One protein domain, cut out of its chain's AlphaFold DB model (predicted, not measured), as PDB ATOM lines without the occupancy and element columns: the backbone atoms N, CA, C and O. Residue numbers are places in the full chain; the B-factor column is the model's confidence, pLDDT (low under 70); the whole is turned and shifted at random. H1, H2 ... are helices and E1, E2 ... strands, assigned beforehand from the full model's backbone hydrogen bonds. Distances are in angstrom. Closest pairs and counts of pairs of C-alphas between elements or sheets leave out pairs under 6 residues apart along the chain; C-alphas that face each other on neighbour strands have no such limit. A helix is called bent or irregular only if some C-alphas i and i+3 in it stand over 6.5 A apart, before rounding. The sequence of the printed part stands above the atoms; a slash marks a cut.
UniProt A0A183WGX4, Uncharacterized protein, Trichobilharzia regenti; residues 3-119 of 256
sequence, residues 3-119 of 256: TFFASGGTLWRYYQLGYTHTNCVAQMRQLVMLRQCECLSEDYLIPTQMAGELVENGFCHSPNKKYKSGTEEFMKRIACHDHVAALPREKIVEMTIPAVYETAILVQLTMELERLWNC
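This is residues 3 to 119 of the 256 residues of an uncharacterized protein of Trichobilharzia regenti (UniProt A0A183WGX4). A long helix, H1, runs through the middle of the domain; H3 and H4 pack on it, H2 is near it on another side, and a small two-strand hairpin, E1 and E2, sits by the first residues of H2. H5 packs on H4 at one end of the whole, and residues 99 to 110 of the link between H4 and H5 stick out as a loop. The printed part has 117 residues, with two named strands and then five named helices in the order E1, E2, H1, H2, H3, H4, H5; the sheet E1 - E2 is antiparallel and the class is mostly helix. The whole is only just compact, close to loose, with a radius of gyration of the C-alphas of 15.9 A and spans of 50 by 34 by 25 A.

E1 is residues 3 to 6, with C-alpha 3 at (112.072, 108.270, 149.932), and E2 is residues 13 to 17. H1, residues 21 to 37, is 23.4 A long and begins at C-alpha 21 (114.832, 104.833, 135.302). H2 is residues 48 to 57, 14.8 A long, and is irregular: C-alphas 49 and 52 are 7.4 A apart. H3, residues 72 to 86, is 21.0 A long. H4 is residues 89 to 95, and H5, residues 111 to 118, ends at C-alpha 118 (116.729, 114.643, 133.629).

H1 touches H3 at a shallow tilt of 25 degrees, opposite ways, the closest C-alphas being those of Cys 37 and Cys 80 at 5.7 A. With residues 25 to 32 alone H1 touches H4, at a steep tilt of 46 degrees, the same way; the closest C-alphas, of Arg 29 and Ile 92, are 5.9 A apart. H4 touches H5 about perpendicular, at 88 degrees, with the C-alphas of Val 93 and Arg 115 closest at 6.1 A. H2 touches no helix but is near H1, with 8 pairs of C-alphas within 10 A. The closest C-alphas of E1 and H2, those of Phe 4 and Thr 48, are 5.4 A apart. E1 and E2 form an antiparallel hairpin, with N 4 and O 15 at 3.0 A and N 15 and O 4 at 3.2 A, within hydrogen-bond range. Residues 4 to 5 of E1 also pair, antiparallel, with residues 46 to 47. Every O i to N i+4 pair is within hydrogen-bond range in H1, H3, H4 and H5; in H2, 4 of 6 are.

The C-alphas farthest apart, those of Gly 70 and Leu 106, are 51.5 A apart. Residues 99 to 110 stand free; without them the body spans 43 by 32 by 19 A. The printed part has no cut. The links H2 to H3 and H4 to H5 are long, of 14 and 15 residues. The mean pLDDT of the printed part is 88.9, and residues 3 to 14 are under 70.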
ATOM      1  N   THR A   3     113.045 108.882 149.026       65.44
ATOM      2  CA  THR A   3     112.072 108.270 149.932       65.44
ATOM      3  C   THR A   3     110.682 108.527 149.374       65.44
ATOM      4  O   THR A   3     110.394 109.634 148.913       65.44
ATOM      5  N   PHE A   4     109.827 107.511 149.401       67.12
ATOM      6  CA  PHE A   4     108.504 107.569 148.792       67.12
ATOM      7  C   PHE A   4     107.401 107.223 149.788       67.12
ATOM      8  O   PHE A   4     107.583 106.407 150.698       67.12
ATOM      9  N   PHE A   5     106.241 107.828 149.554       60.66
ATOM     10  CA  PHE A   5     104.958 107.483 150.140       60.66
ATOM     11  C   PHE A   5     104.207 106.532 149.207       60.66
ATOM     12  O   PHE A   5     104.082 106.793 148.008       60.66
ATOM     13  N   ALA A   6     103.672 105.455 149.778       58.16
ATOM     14  CA  ALA A   6     102.676 104.611 149.131       58.16
ATOM     15  C   ALA A   6     101.351 104.742 149.893       58.16
ATOM     16  O   ALA A   6     101.306 104.535 151.108       58.16
ATOM     17  N   SER A   7     100.287 105.107 149.182       49.72
ATOM     18  CA  SER A   7      98.922 105.137 149.707       49.72
ATOM     19  C   SER A   7      98.327 103.733 149.591       49.72
ATOM     20  O   SER A   7      98.125 103.239 148.486       49.72
ATOM     21  N   GLY A   8      98.106 103.057 150.720       44.91
ATOM     22  CA  GLY A   8      97.540 101.707 150.740       44.91
ATOM     23  C   GLY A   8      97.430 101.139 152.154       44.91
ATOM     24  O   GLY A   8      98.318 100.419 152.606       44.91
ATOM     25  N   GLY A   9      96.342 101.471 152.858       50.84
ATOM     26  CA  GLY A   9      96.001 100.932 154.183       50.84
ATOM     27  C   GLY A   9      95.959 101.968 155.315       50.84
ATOM     28  O   GLY A   9      96.366 103.113 155.157       50.84
ATOM     29  N   THR A  10      95.464 101.554 156.486       49.91
ATOM     30  CA  THR A  10      95.282 102.387 157.696       49.91
ATOM     31  C   THR A  10      96.588 102.840 158.371       49.91
ATOM     32  O   THR A  10      96.541 103.557 159.368       49.91
ATOM     33  N   LEU A  11      97.754 102.459 157.838       54.69
ATOM     34  CA  LEU A  11      99.070 102.848 158.345       54.69
ATOM     35  C   LEU A  11      99.952 103.381 157.216       54.69
ATOM     36  O   LEU A  11     100.255 102.667 156.261       54.69
ATOM     37  N   TRP A  12     100.425 104.615 157.380       59.12
ATOM     38  CA  TRP A  12     101.431 105.223 156.516       59.12
ATOM     39  C   TRP A  12     102.738 104.428 156.602       59.12
ATOM     40  O   TRP A  12     103.304 104.267 157.685       59.12
ATOM     41  N   ARG A  13     103.221 103.922 155.463       66.75
ATOM     42  CA  ARG A  13     104.506 103.220 155.362       66.75
ATOM     43  C   ARG A  13     105.438 103.989 154.438       66.75
ATOM     44  O   ARG A  13     105.051 104.381 153.339       66.75
ATOM     45  N   TYR A  14     106.666 104.184 154.903       69.81
ATOM     46  CA  TYR A  14     107.734 104.818 154.144       69.81
ATOM     47  C   TYR A  14     108.603 103.734 153.530       69.81
ATOM     48  O   TYR A  14     109.039 102.820 154.232       69.81
ATOM     49  N   TYR A  15     108.877 103.857 152.235       75.38
ATOM     50  CA  TYR A  15     109.792 102.963 151.542       75.38
ATOM     51  C   TYR A  15     110.946 103.772 150.970       75.38
ATOM     52  O   TYR A  15     110.761 104.818 150.341       75.38
ATOM     53  N   GLN A  16     112.152 103.268 151.191       75.25
ATOM     54  CA  GLN A  16     113.339 103.759 150.520       75.25
ATOM     55  C   GLN A  16     113.571 102.871 149.307       75.25
ATOM     56  O   GLN A  16     113.845 101.679 149.445       75.25
ATOM     57  N   LEU A  17     113.422 103.447 148.118       80.19
ATOM     58  CA  LEU A  17     113.635 102.720 146.876       80.19
ATOM     59  C   LEU A  17     114.981 103.107 146.277       80.19
ATOM     60  O   LEU A  17     115.406 104.267 146.317       80.19
ATOM     61  N   GLY A  18     115.645 102.108 145.700       82.12
ATOM     62  CA  GLY A  18     116.760 102.346 144.798       82.12
ATOM     63  C   GLY A  18     116.306 103.206 143.619       82.12
ATOM     64  O   GLY A  18     115.148 103.159 143.192       82.12
ATOM     65  N   TYR A  19     117.224 104.017 143.102       85.94
ATOM     66  CA  TYR A  19     116.967 104.745 141.869       85.94
ATOM     67  C   TYR A  19     116.828 103.747 140.717       85.94
ATOM     68  O   TYR A  19     117.681 102.884 140.535       85.94
ATOM     69  N   THR A  20     115.763 103.886 139.936       89.31
ATOM     70  CA  THR A  20     115.585 103.194 138.659       89.31
ATOM     71  C   THR A  20     115.087 104.211 137.643       89.31
ATOM     72  O   THR A  20     114.447 105.204 138.010       89.31
ATOM     73  N   HIS A  21     115.337 103.960 136.360       89.94
ATOM     74  CA  HIS A  21     114.832 104.833 135.302       89.94
ATOM     75  C   HIS A  21     113.295 104.941 135.351       89.94
ATOM     76  O   HIS A  21     112.739 106.032 135.238       89.94
ATOM     77  N   THR A  22     112.597 103.835 135.632       91.00
ATOM     78  CA  THR A  22     111.134 103.813 135.804       91.00
ATOM     79  C   THR A  22     110.670 104.696 136.964       91.00
ATOM     80  O   THR A  22     109.731 105.471 136.793       91.00
ATOM     81  N   ASN A  23     111.350 104.647 138.116       91.50
ATOM     82  CA  ASN A  23     111.019 105.494 139.265       91.50
ATOM     83  C   ASN A  23     111.264 106.979 138.957       91.50
ATOM     84  O   ASN A  23     110.459 107.822 139.350       91.50
ATOM     85  N   CYS A  24     112.331 107.300 138.216       93.50
ATOM     86  CA  CYS A  24     112.601 108.667 137.767       93.50
ATOM     87  C   CYS A  24     111.477 109.200 136.875       93.50
ATOM     88  O   CYS A  24     110.922 110.264 137.143       93.50
ATOM     89  N   VAL A  25     111.087 108.436 135.851       94.88
ATOM     90  CA  VAL A  25     110.006 108.829 134.937       94.88
ATOM     91  C   VAL A  25     108.673 108.957 135.678       94.88
ATOM     92  O   VAL A  25     107.934 109.904 135.425       94.88
ATOM     93  N   ALA A  26     108.372 108.057 136.619       94.88
ATOM     94  CA  ALA A  26     107.172 108.147 137.452       94.88
ATOM     95  C   ALA A  26     107.160 109.428 138.307       94.88
ATOM     96  O   ALA A  26     106.151 110.128 138.366       94.88
ATOM     97  N   GLN A  27     108.299 109.790 138.904       95.12
ATOM     98  CA  GLN A  27     108.446 111.051 139.632       95.12
ATOM     99  C   GLN A  27     108.279 112.273 138.714       95.12
ATOM    100  O   GLN A  27     107.596 113.228 139.084       95.12
ATOM    101  N   MET A  28     108.868 112.255 137.516       95.81
ATOM    102  CA  MET A  28     108.693 113.331 136.534       95.81
ATOM    103  C   MET A  28     107.237 113.443 136.076       95.81
ATOM    104  O   MET A  28     106.725 114.549 135.916       95.81
ATOM    105  N   ARG A  29     106.528 112.318 135.946       97.25
ATOM    106  CA  ARG A  29     105.094 112.295 135.638       97.25
ATOM    107  C   ARG A  29     104.270 112.952 136.743       97.25
ATOM    108  O   ARG A  29     103.420 113.775 136.426       97.25
ATOM    109  N   GLN A  30     104.562 112.664 138.014       97.12
ATOM    110  CA  GLN A  30     103.932 113.354 139.149       97.12
ATOM    111  C   GLN A  30     104.198 114.869 139.113       97.12
ATOM    112  O   GLN A  30     103.284 115.652 139.346       97.12
ATOM    113  N   LEU A  31     105.410 115.302 138.741       96.50
ATOM    114  CA  LEU A  31     105.733 116.726 138.557       96.50
ATOM    115  C   LEU A  31     104.917 117.388 137.444       96.50
ATOM    116  O   LEU A  31     104.387 118.481 137.638       96.50
ATOM    117  N   VAL A  32     104.835 116.751 136.273       97.19
ATOM    118  CA  VAL A  32     104.054 117.264 135.135       97.19
ATOM    119  C   VAL A  32     102.581 117.364 135.516       97.19
ATOM    120  O   VAL A  32     101.952 118.389 135.275       97.19
ATOM    121  N   MET A  33     102.056 116.337 136.176       97.38
ATOM    122  CA  MET A  33     100.667 116.272 136.616       97.38
ATOM    123  C   MET A  33     100.342 117.309 137.686       97.38
ATOM    124  O   MET A  33      99.323 117.986 137.589       97.38
ATOM    125  N   LEU A  34     101.247 117.533 138.635       97.31
ATOM    126  CA  LEU A  34     101.095 118.596 139.616       97.31
ATOM    127  C   LEU A  34     101.067 119.980 138.948       97.31
ATOM    128  O   LEU A  34     100.241 120.811 139.311       97.31
ATOM    129  N   ARG A  35     101.931 120.226 137.954       96.75
ATOM    130  CA  ARG A  35     102.003 121.518 137.246       96.75
ATOM    131  C   ARG A  35     100.827 121.767 136.302       96.75
ATOM    132  O   ARG A  35     100.407 122.910 136.169       96.75
ATOM    133  N   GLN A  36     100.350 120.739 135.603       97.25
ATOM    134  CA  GLN A  36      99.312 120.880 134.572       97.25
ATOM    135  C   GLN A  36      97.900 120.632 135.105       97.25
ATOM    136  O   GLN A  36      96.961 121.290 134.668       97.25
ATOM    137  N   CYS A  37      97.753 119.683 136.028       97.12
ATOM    138  CA  CYS A  37      96.462 119.208 136.521       97.12
ATOM    139  C   CYS A  37      96.191 119.600 137.983       97.12
ATOM    140  O   CYS A  37      95.117 119.286 138.494       97.12
ATOM    141  N   GLU A  38      97.148 120.246 138.665       96.75
ATOM    142  CA  GLU A  38      97.048 120.638 140.080       96.75
ATOM    143  C   GLU A  38      96.636 119.458 140.979       96.75
ATOM    144  O   GLU A  38      95.766 119.550 141.849       96.75
ATOM    145  N   CYS A  39      97.217 118.286 140.716       97.25
ATOM    146  CA  CYS A  39      96.944 117.061 141.453       97.25
ATOM    147  C   CYS A  39      98.080 116.055 141.345       97.25
ATOM    148  O   CYS A  39      98.955 116.173 140.491       97.25
ATOM    149  N   LEU A  40      98.049 115.059 142.226       97.56
ATOM    150  CA  LEU A  40      98.944 113.908 142.179       97.56
ATOM    151  C   LEU A  40      98.134 112.662 141.827       97.56
ATOM    152  O   LEU A  40      96.972 112.543 142.208       97.56
ATOM    153  N   SER A  41      98.744 111.730 141.108       96.94
ATOM    154  CA  SER A  41      98.106 110.452 140.788       96.94
ATOM    155  C   SER A  41      98.304 109.465 141.924       96.94
ATOM    156  O   SER A  41      99.364 109.407 142.546       96.94
ATOM    157  N   GLU A  42      97.274 108.680 142.171       94.25
ATOM    158  CA  GLU A  42      97.267 107.526 143.061       94.25
ATOM    159  C   GLU A  42      98.021 106.311 142.496       94.25
ATOM    160  O   GLU A  42      98.415 105.439 143.269       94.25
ATOM    161  N   ASP A  43      98.267 106.265 141.182       93.75
ATOM    162  CA  ASP A  43      98.887 105.118 140.506       93.75
ATOM    163  C   ASP A  43     100.411 105.082 140.674       93.75
ATOM    164  O   ASP A  43     101.046 104.041 140.481       93.75
ATOM    165  N   TYR A  44     101.025 106.217 141.024       92.56
ATOM    166  CA  TYR A  44     102.470 106.314 141.218       92.56
ATOM    167  C   TYR A  44     102.819 106.714 142.640       92.56
ATOM    168  O   TYR A  44     102.134 107.492 143.300       92.56
ATOM    169  N   LEU A  45     103.983 106.245 143.072       90.31
ATOM    170  CA  LEU A  45     104.576 106.631 144.341       90.31
ATOM    171  C   LEU A  45     104.827 108.140 144.403       90.31
ATOM    172  O   LEU A  45     105.314 108.743 143.445       90.31
ATOM    173  N   ILE A  46     104.546 108.729 145.563       91.00
ATOM    174  CA  ILE A  46     104.716 110.165 145.788       91.00
ATOM    175  C   ILE A  46     106.018 110.382 146.564       91.00
ATOM    176  O   ILE A  46     106.143 109.895 147.689       91.00
ATOM    177  N   PRO A  47     107.011 111.089 146.002       89.06
ATOM    178  CA  PRO A  47     108.232 111.426 146.724       89.06
ATOM    179  C   PRO A  47     107.929 112.216 147.997       89.06
ATOM    180  O   PRO A  47     107.024 113.049 148.015       89.06
ATOM    181  N   THR A  48     108.727 112.037 149.050       87.69
ATOM    182  CA  THR A  48     108.466 112.716 150.330       87.69
ATOM    183  C   THR A  48     108.475 114.236 150.240       87.69
ATOM    184  O   THR A  48     107.747 114.902 150.969       87.69
ATOM    185  N   GLN A  49     109.268 114.782 149.321       90.06
ATOM    186  CA  GLN A  49     109.328 116.216 149.049       90.06
ATOM    187  C   GLN A  49     108.032 116.791 148.453       90.06
ATOM    188  O   GLN A  49     107.884 118.000 148.479       90.06
ATOM    189  N   MET A  50     107.118 115.948 147.948       93.81
ATOM    190  CA  MET A  50     105.815 116.351 147.393       93.81
ATOM    191  C   MET A  50     104.650 116.150 148.378       93.81
ATOM    192  O   MET A  50     103.476 116.207 148.009       93.81
ATOM    193  N   ALA A  51     104.947 115.818 149.637       91.81
ATOM    194  CA  ALA A  51     103.910 115.515 150.617       91.81
ATOM    195  C   ALA A  51     103.060 116.741 150.978       91.81
ATOM    196  O   ALA A  51     101.871 116.591 151.251       91.81
ATOM    197  N   GLY A  52     103.643 117.944 150.966       94.06
ATOM    198  CA  GLY A  52     102.897 119.180 151.218       94.06
ATOM    199  C   GLY A  52     101.862 119.438 150.124       94.06
ATOM    200  O   GLY A  52     100.702 119.731 150.402       94.06
ATOM    201  N   GLU A  53     102.264 119.213 148.881       95.81
ATOM    202  CA  GLU A  53     101.454 119.348 147.681       95.81
ATOM    203  C   GLU A  53     100.348 118.297 147.639       95.81
ATOM    204  O   GLU A  53      99.239 118.602 147.204       95.81
ATOM    205  N   LEU A  54     100.597 117.091 148.158       94.56
ATOM    206  CA  LEU A  54      99.548 116.091 148.353       94.56
ATOM    207  C   LEU A  54      98.503 116.544 149.376       94.56
ATOM    208  O   LEU A  54      97.314 116.333 149.157       94.56
ATOM    209  N   VAL A  55      98.910 117.171 150.479       93.50
ATOM    210  CA  VAL A  55      97.963 117.684 151.483       93.50
ATOM    211  C   VAL A  55      97.136 118.844 150.922       93.50
ATOM    212  O   VAL A  55      95.943 118.946 151.212       93.50
ATOM    213  N   GLU A  56      97.750 119.714 150.120       94.69
ATOM    214  CA  GLU A  56      97.065 120.872 149.543       94.69
ATOM    215  C   GLU A  56      96.136 120.489 148.385       94.69
ATOM    216  O   GLU A  56      94.978 120.919 148.337       94.69
ATOM    217  N   ASN A  57      96.640 119.684 147.452       95.25
ATOM    218  CA  ASN A  57      95.983 119.409 146.182       95.25
ATOM    219  C   ASN A  57      95.328 118.024 146.138       95.25
ATOM    220  O   ASN A  57      94.354 117.844 145.418       95.25
ATOM    221  N   GLY A  58      95.758 117.050 146.934       95.81
ATOM    222  CA  GLY A  58      95.161 115.713 146.967       95.81
ATOM    223  C   GLY A  58      95.312 114.918 145.663       95.81
ATOM    224  O   GLY A  58      95.944 115.356 144.696       95.81
ATOM    225  N   PHE A  59      94.694 113.737 145.639       97.31
ATOM    226  CA  PHE A  59      94.703 112.856 144.470       97.31
ATOM    227  C   PHE A  59      93.744 113.325 143.374       97.31
ATOM    228  O   PHE A  59      92.726 113.957 143.678       97.31
ATOM    229  N   CYS A  60      94.050 113.009 142.114       96.69
ATOM    230  CA  CYS A  60      93.291 113.474 140.953       96.69
ATOM    231  C   CYS A  60      91.842 112.955 140.937       96.69
ATOM    232  O   CYS A  60      90.932 113.759 140.722       96.69
ATOM    233  N   HIS A  61      91.598 111.677 141.263       96.12
ATOM    234  CA  HIS A  61      90.236 111.116 141.337       96.12
ATOM    235  C   HIS A  61      89.581 111.234 142.717       96.12
ATOM    236  O   HIS A  61      88.465 110.756 142.925       96.12
ATOM    237  N   SER A  62      90.245 111.875 143.679       95.81
ATOM    238  CA  SER A  62      89.666 112.125 144.997       95.81
ATOM    239  C   SER A  62      89.139 113.557 145.094       95.81
ATOM    240  O   SER A  62      89.845 114.498 144.712       95.81
ATOM    241  N   PRO A  63      87.924 113.764 145.635       94.25
ATOM    242  CA  PRO A  63      87.450 115.104 145.942       94.25
ATOM    243  C   PRO A  63      88.339 115.736 147.020       94.25
ATOM    244  O   PRO A  63      88.822 115.061 147.931       94.25
ATOM    245  N   ASN A  64      88.545 117.045 146.932       93.69
ATOM    246  CA  ASN A  64      89.330 117.806 147.903       93.69
ATOM    247  C   ASN A  64      88.586 119.101 148.291       93.69
ATOM    248  O   ASN A  64      87.419 119.300 147.953       93.69
ATOM    249  N   LYS A  65      89.252 120.005 149.022       91.38
ATOM    250  CA  LYS A  65      88.650 121.289 149.428       91.38
ATOM    251  C   LYS A  65      88.315 122.211 148.240       91.38
ATOM    252  O   LYS A  65      87.393 123.010 148.364       91.38
ATOM    253  N   LYS A  66      89.064 122.115 147.135       92.19
ATOM    254  CA  LYS A  66      88.947 122.953 145.927       92.19
ATOM    255  C   LYS A  66      87.952 122.368 144.905       92.19
ATOM    256  O   LYS A  66      87.176 123.116 144.325       92.19
ATOM    257  N   TYR A  67      87.924 121.048 144.731       93.81
ATOM    258  CA  TYR A  67      87.167 120.325 143.708       93.81
ATOM    259  C   TYR A  67      86.233 119.299 144.351       93.81
ATOM    260  O   TYR A  67      86.676 118.356 145.014       93.81
ATOM    261  N   LYS A  68      84.927 119.476 144.137       94.69
ATOM    262  CA  LYS A  68      83.893 118.562 144.632       94.69
ATOM    263  C   LYS A  68      83.572 117.509 143.576       94.69
ATOM    264  O   LYS A  68      83.585 117.793 142.384       94.69
ATOM    265  N   SER A  69      83.233 116.305 144.027       95.12
ATOM    266  CA  SER A  69      82.828 115.225 143.124       95.12
ATOM    267  C   SER A  69      81.626 115.648 142.274       95.12
ATOM    268  O   SER A  69      80.655 116.191 142.802       95.12
ATOM    269  N   GLY A  70      81.694 115.380 140.970       93.25
ATOM    270  CA  GLY A  70      80.623 115.663 140.012       93.25
ATOM    271  C   GLY A  70      80.581 117.088 139.446       93.25
ATOM    272  O   GLY A  70      79.685 117.369 138.656       93.25
ATOM    273  N   THR A  71      81.512 117.985 139.803       96.75
ATOM    274  CA  THR A  71      81.619 119.293 139.126       96.75
ATOM    275  C   THR A  71      82.367 119.183 137.799       96.75
ATOM    276  O   THR A  71      83.151 118.255 137.580       96.75
ATOM    277  N   GLU A  72      82.150 120.147 136.901       97.12
ATOM    278  CA  GLU A  72      82.859 120.204 135.617       97.12
ATOM    279  C   GLU A  72      84.376 120.350 135.816       97.12
ATOM    280  O   GLU A  72      85.149 119.682 135.128       97.12
ATOM    281  N   GLU A  73      84.829 121.140 136.801       96.00
ATOM    282  CA  GLU A  73      86.267 121.276 137.069       96.00
ATOM    283  C   GLU A  73      86.887 119.966 137.563       96.00
ATOM    284  O   GLU A  73      88.010 119.636 137.184       96.00
ATOM    285  N   PHE A  74      86.152 119.191 138.366       97.19
ATOM    286  CA  PHE A  74      86.598 117.874 138.812       97.19
ATOM    287  C   PHE A  74      86.735 116.897 137.637       97.19
ATOM    288  O   PHE A  74      87.749 116.211 137.522       97.19
ATOM    289  N   MET A  75      85.778 116.890 136.706       97.12
ATOM    290  CA  MET A  75      85.874 116.066 135.496       97.12
ATOM    291  C   MET A  75      87.023 116.506 134.583       97.12
ATOM    292  O   MET A  75      87.735 115.664 134.039       97.12
ATOM    293  N   LYS A  76      87.259 117.817 134.450       97.44
ATOM    294  CA  LYS A  76      88.400 118.354 133.694       97.44
ATOM    295  C   LYS A  76      89.737 117.929 134.306       97.44
ATOM    296  O   LYS A  76      90.674 117.611 133.577       97.44
ATOM    297  N   ARG A  77      89.820 117.901 135.636       96.31
ATOM    298  CA  ARG A  77      90.989 117.427 136.381       96.31
ATOM    299  C   ARG A  77      91.264 115.943 136.131       96.31
ATOM    300  O   ARG A  77      92.406 115.594 135.853       96.31
ATOM    301  N   ILE A  78      90.230 115.099 136.154       97.75
ATOM    302  CA  ILE A  78      90.339 113.673 135.800       97.75
ATOM    303  C   ILE A  78      90.798 113.510 134.346       97.75
ATOM    304  O   ILE A  78      91.764 112.808 134.075       97.75
ATOM    305  N   ALA A  79      90.187 114.238 133.409       98.19
ATOM    306  CA  ALA A  79      90.589 114.179 132.004       98.19
ATOM    307  C   ALA A  79      92.057 114.605 131.791       98.19
ATOM    308  O   ALA A  79      92.753 114.035 130.951       98.19
ATOM    309  N   CYS A  80      92.546 115.583 132.563       98.25
ATOM    310  CA  CYS A  80      93.954 115.982 132.559       98.25
ATOM    311  C   CYS A  80      94.862 114.863 133.085       98.25
ATOM    312  O   CYS A  80      95.870 114.553 132.446       98.25
ATOM    313  N   HIS A  81      94.489 114.230 134.203       97.94
ATOM    314  CA  HIS A  81      95.193 113.065 134.743       97.94
ATOM    315  C   HIS A  81      95.329 111.966 133.686       97.94
ATOM    316  O   HIS A  81      96.446 111.551 133.383       97.94
ATOM    317  N   ASP A  82      94.220 111.551 133.075       97.94
ATOM    318  CA  ASP A  82      94.204 110.450 132.108       97.94
ATOM    319  C   ASP A  82      95.033 110.777 130.866       97.94
ATOM    320  O   ASP A  82      95.772 109.933 130.355       97.94
ATOM    321  N   HIS A  83      94.982 112.035 130.418       98.25
ATOM    322  CA  HIS A  83      95.819 112.512 129.326       98.25
ATOM    323  C   HIS A  83      97.312 112.398 129.660       98.25
ATOM    324  O   HIS A  83      98.065 111.815 128.882       98.25
ATOM    325  N   VAL A  84      97.745 112.910 130.818       97.94
ATOM    326  CA  VAL A  84      99.156 112.871 131.243       97.94
ATOM    327  C   VAL A  84      99.615 111.436 131.524       97.94
ATOM    328  O   VAL A  84     100.733 111.063 131.162       97.94
ATOM    329  N   ALA A  85      98.762 110.603 132.119       96.88
ATOM    330  CA  ALA A  85      99.046 109.195 132.386       96.88
ATOM    331  C   ALA A  85      99.245 108.388 131.090       96.88
ATOM    332  O   ALA A  85     100.108 107.504 131.042       96.88
ATOM    333  N   ALA A  86      98.512 108.730 130.026       97.69
ATOM    334  CA  ALA A  86      98.633 108.104 128.713       97.69
ATOM    335  C   ALA A  86      99.865 108.562 127.908       97.69
ATOM    336  O   ALA A  86     100.211 107.923 126.911       97.69
ATOM    337  N   LEU A  87     100.550 109.643 128.305       97.62
ATOM    338  CA  LEU A  87     101.730 110.119 127.578       97.62
ATOM    339  C   LEU A  87     102.878 109.096 127.622       97.62
ATOM    340  O   LEU A  87     103.102 108.445 128.648       97.62
ATOM    341  N   PRO A  88     103.675 108.980 126.545       97.06
ATOM    342  CA  PRO A  88     104.857 108.133 126.552       97.06
ATOM    343  C   PRO A  88     105.944 108.707 127.472       97.06
ATOM    344  O   PRO A  88     105.968 109.900 127.795       97.06
ATOM    345  N   ARG A  89     106.864 107.841 127.906       95.06
ATOM    346  CA  ARG A  89     107.901 108.163 128.903       95.06
ATOM    347  C   ARG A  89     108.802 109.298 128.429       95.06
ATOM    348  O   ARG A  89     109.098 110.214 129.187       95.06
ATOM    349  N   GLU A  90     109.170 109.265 127.157       93.62
ATOM    350  CA  GLU A  90     110.038 110.243 126.508       93.62
ATOM    351  C   GLU A  90     109.386 111.623 126.531       93.62
ATOM    352  O   GLU A  90     110.050 112.617 126.819       93.62
ATOM    353  N   LYS A  91     108.067 111.679 126.304       96.06
ATOM    354  CA  LYS A  91     107.335 112.943 126.288       96.06
ATOM    355  C   LYS A  91     107.200 113.555 127.677       96.06
ATOM    356  O   LYS A  91     107.323 114.768 127.811       96.06
ATOM    357  N   ILE A  92     107.011 112.726 128.703       96.75
ATOM    358  CA  ILE A  92     107.024 113.181 130.098       96.75
ATOM    359  C   ILE A  92     108.371 113.814 130.443       96.75
ATOM    360  O   ILE A  92     108.402 114.914 130.989       96.75
ATOM    361  N   VAL A  93     109.481 113.156 130.093       94.88
ATOM    362  CA  VAL A  93     110.819 113.693 130.369       94.88
ATOM    363  C   VAL A  93     111.039 115.007 129.616       94.88
ATOM    364  O   VAL A  93     111.466 115.978 130.232       94.88
ATOM    365  N   GLU A  94     110.659 115.097 128.339       94.12
ATOM    366  CA  GLU A  94     110.749 116.347 127.566       94.12
ATOM    367  C   GLU A  94     109.999 117.517 128.202       94.12
ATOM    368  O   GLU A  94     110.517 118.627 128.262       94.12
ATOM    369  N   MET A  95     108.785 117.281 128.705       94.88
ATOM    370  CA  MET A  95     107.964 118.320 129.338       94.88
ATOM    371  C   MET A  95     108.567 118.860 130.643       94.88
ATOM    372  O   MET A  95     108.120 119.888 131.150       94.88
ATOM    373  N   THR A  96     109.564 118.172 131.201       93.56
ATOM    374  CA  THR A  96     110.289 118.616 132.397       93.56
ATOM    375  C   THR A  96     111.582 119.364 132.088       93.56
ATOM    376  O   THR A  96     112.181 119.911 133.013       93.56
ATOM    377  N   ILE A  97     112.010 119.417 130.821       91.19
ATOM    378  CA  ILE A  97     113.213 120.147 130.412       91.19
ATOM    379  C   ILE A  97     112.944 121.654 130.560       91.19
ATOM    380  O   ILE A  97     111.937 122.153 130.044       91.19
ATOM    381  N   PRO A  98     113.792 122.400 131.288       88.12
ATOM    382  CA  PRO A  98     113.619 123.837 131.430       88.12
ATOM    383  C   PRO A  98     113.861 124.537 130.089       88.12
ATOM    384  O   PRO A  98     114.798 124.220 129.366       88.12
ATOM    385  N   ALA A  99     113.044 125.546 129.777       86.06
ATOM    386  CA  ALA A  99     113.223 126.342 128.560       86.06
ATOM    387  C   ALA A  99     114.514 127.182 128.580       86.06
ATOM    388  O   ALA A  99     115.044 127.533 127.528       86.06
ATOM    389  N   VAL A 100     115.003 127.530 129.775       86.19
ATOM    390  CA  VAL A 100     116.230 128.303 129.985       86.19
ATOM    391  C   VAL A 100     116.993 127.681 131.147       86.19
ATOM    392  O   VAL A 100     116.438 127.507 132.231       86.19
ATOM    393  N   TYR A 101     118.265 127.364 130.927       84.56
ATOM    394  CA  TYR A 101     119.171 126.940 131.990       84.56
ATOM    395  C   TYR A 101     119.792 128.172 132.657       84.56
ATOM    396  O   TYR A 101     120.241 129.093 131.978       84.56
ATOM    397  N   GLU A 102     119.846 128.184 133.989       85.50
ATOM    398  CA  GLU A 102     120.439 129.293 134.756       85.50
ATOM    399  C   GLU A 102     121.967 129.382 134.601       85.50
ATOM    400  O   GLU A 102     122.570 130.416 134.881       85.50
ATOM    401  N   THR A 103     122.607 128.303 134.145       82.12
ATOM    402  CA  THR A 103     124.059 128.221 133.961       82.12
ATOM    403  C   THR A 103     124.416 128.133 132.482       82.12
ATOM    404  O   THR A 103     123.709 127.513 131.691       82.12
ATOM    405  N   ALA A 104     125.523 128.776 132.096       80.75
ATOM    406  CA  ALA A 104     126.015 128.728 130.725       80.75
ATOM    407  C   ALA A 104     126.570 127.332 130.420       80.75
ATOM    408  O   ALA A 104     127.581 126.910 130.984       80.75
ATOM    409  N   ILE A 105     125.907 126.623 129.513       81.69
ATOM    410  CA  ILE A 105     126.311 125.285 129.089       81.69
ATOM    411  C   ILE A 105     127.218 125.451 127.871       81.69
ATOM    412  O   ILE A 105     126.801 125.947 126.830       81.69
ATOM    413  N   LEU A 106     128.485 125.060 128.020       82.19
ATOM    414  CA  LEU A 106     129.523 125.201 126.986       82.19
ATOM    415  C   LEU A 106     129.376 124.199 125.827       82.19
ATOM    416  O   LEU A 106     130.134 124.257 124.862       82.19
ATOM    417  N   VAL A 107     128.424 123.271 125.929       83.31
ATOM    418  CA  VAL A 107     128.189 122.199 124.961       83.31
ATOM    419  C   VAL A 107     126.779 122.343 124.408       83.31
ATOM    420  O   VAL A 107     125.826 122.503 125.167       83.31
ATOM    421  N   GLN A 108     126.637 122.265 123.085       80.38
ATOM    422  CA  GLN A 108     125.320 122.193 122.466       80.38
ATOM    423  C   GLN A 108     124.659 120.875 122.872       80.38
ATOM    424  O   GLN A 108     125.109 119.794 122.488       80.38
ATOM    425  N   LEU A 109     123.605 120.971 123.677       84.31
ATOM    426  CA  LEU A 109     122.867 119.809 124.138       84.31
ATOM    427  C   LEU A 109     121.999 119.261 123.012       84.31
ATOM    428  O   LEU A 109     121.196 119.975 122.413       84.31
ATOM    429  N   THR A 110     122.162 117.975 122.726       89.56
ATOM    430  CA  THR A 110     121.189 117.236 121.927       89.56
ATOM    431  C   THR A 110     119.998 116.873 122.810       89.56
ATOM    432  O   THR A 110     120.160 116.636 124.007       89.56
ATOM    433  N   MET A 111     118.807 116.752 122.216       86.69
ATOM    434  CA  MET A 111     117.590 116.339 122.936       86.69
ATOM    435  C   MET A 111     117.774 115.031 123.721       86.69
ATOM    436  O   MET A 111     117.194 114.841 124.784       86.69
ATOM    437  N   GLU A 112     118.581 114.103 123.203       88.56
ATOM    438  CA  GLU A 112     118.874 112.843 123.884       88.56
ATOM    439  C   GLU A 112     119.699 113.055 125.160       88.56
ATOM    440  O   GLU A 112     119.408 112.442 126.188       88.56
ATOM    441  N   LEU A 113     120.674 113.968 125.123       87.50
ATOM    442  CA  LEU A 113     121.502 114.286 126.280       87.50
ATOM    443  C   LEU A 113     120.700 115.019 127.361       87.50
ATOM    444  O   LEU A 113     120.862 114.717 128.540       87.50
ATOM    445  N   GLU A 114     119.780 115.908 126.976       88.69
ATOM    446  CA  GLU A 114     118.878 116.571 127.928       88.69
ATOM    447  C   GLU A 114     117.958 115.570 128.635       88.69
ATOM    448  O   GLU A 114     117.793 115.614 129.855       88.69
ATOM    449  N   ARG A 115     117.408 114.604 127.887       89.19
ATOM    450  CA  ARG A 115     116.611 113.521 128.479       89.19
ATOM    451  C   ARG A 115     117.436 112.699 129.472       89.19
ATOM    452  O   ARG A 115     116.944 112.392 130.557       89.19
ATOM    453  N   LEU A 116     118.682 112.376 129.119       88.62
ATOM    454  CA  LEU A 116     119.611 111.650 129.990       88.62
ATOM    455  C   LEU A 116     120.018 112.459 131.226       88.62
ATOM    456  O   LEU A 116     120.261 111.872 132.275       88.62
ATOM    457  N   TRP A 117     120.081 113.785 131.144       87.38
ATOM    458  CA  TRP A 117     120.333 114.628 132.312       87.38
ATOM    459  C   TRP A 117     119.153 114.661 133.281       87.38
ATOM    460  O   TRP A 117     119.369 114.613 134.491       87.38
ATOM    461  N   ASN A 118     117.918 114.672 132.774       90.62
ATOM    462  CA  ASN A 118     116.729 114.643 133.629       90.62
ATOM    463  C   ASN A 118     116.498 113.265 134.267       90.62
ATOM    464  O   ASN A 118     116.179 113.183 135.454       90.62
ATOM    465  N   CYS A 119     116.664 112.186 133.497       92.94
ATOM    466  CA  CYS A 119     116.586 110.813 133.991       92.94
ATOM    467  C   CYS A 119     117.771 109.982 133.475       92.94
ATOM    468  O   CYS A 119     117.655 109.328 132.435       92.94
TER     469      CYS A 119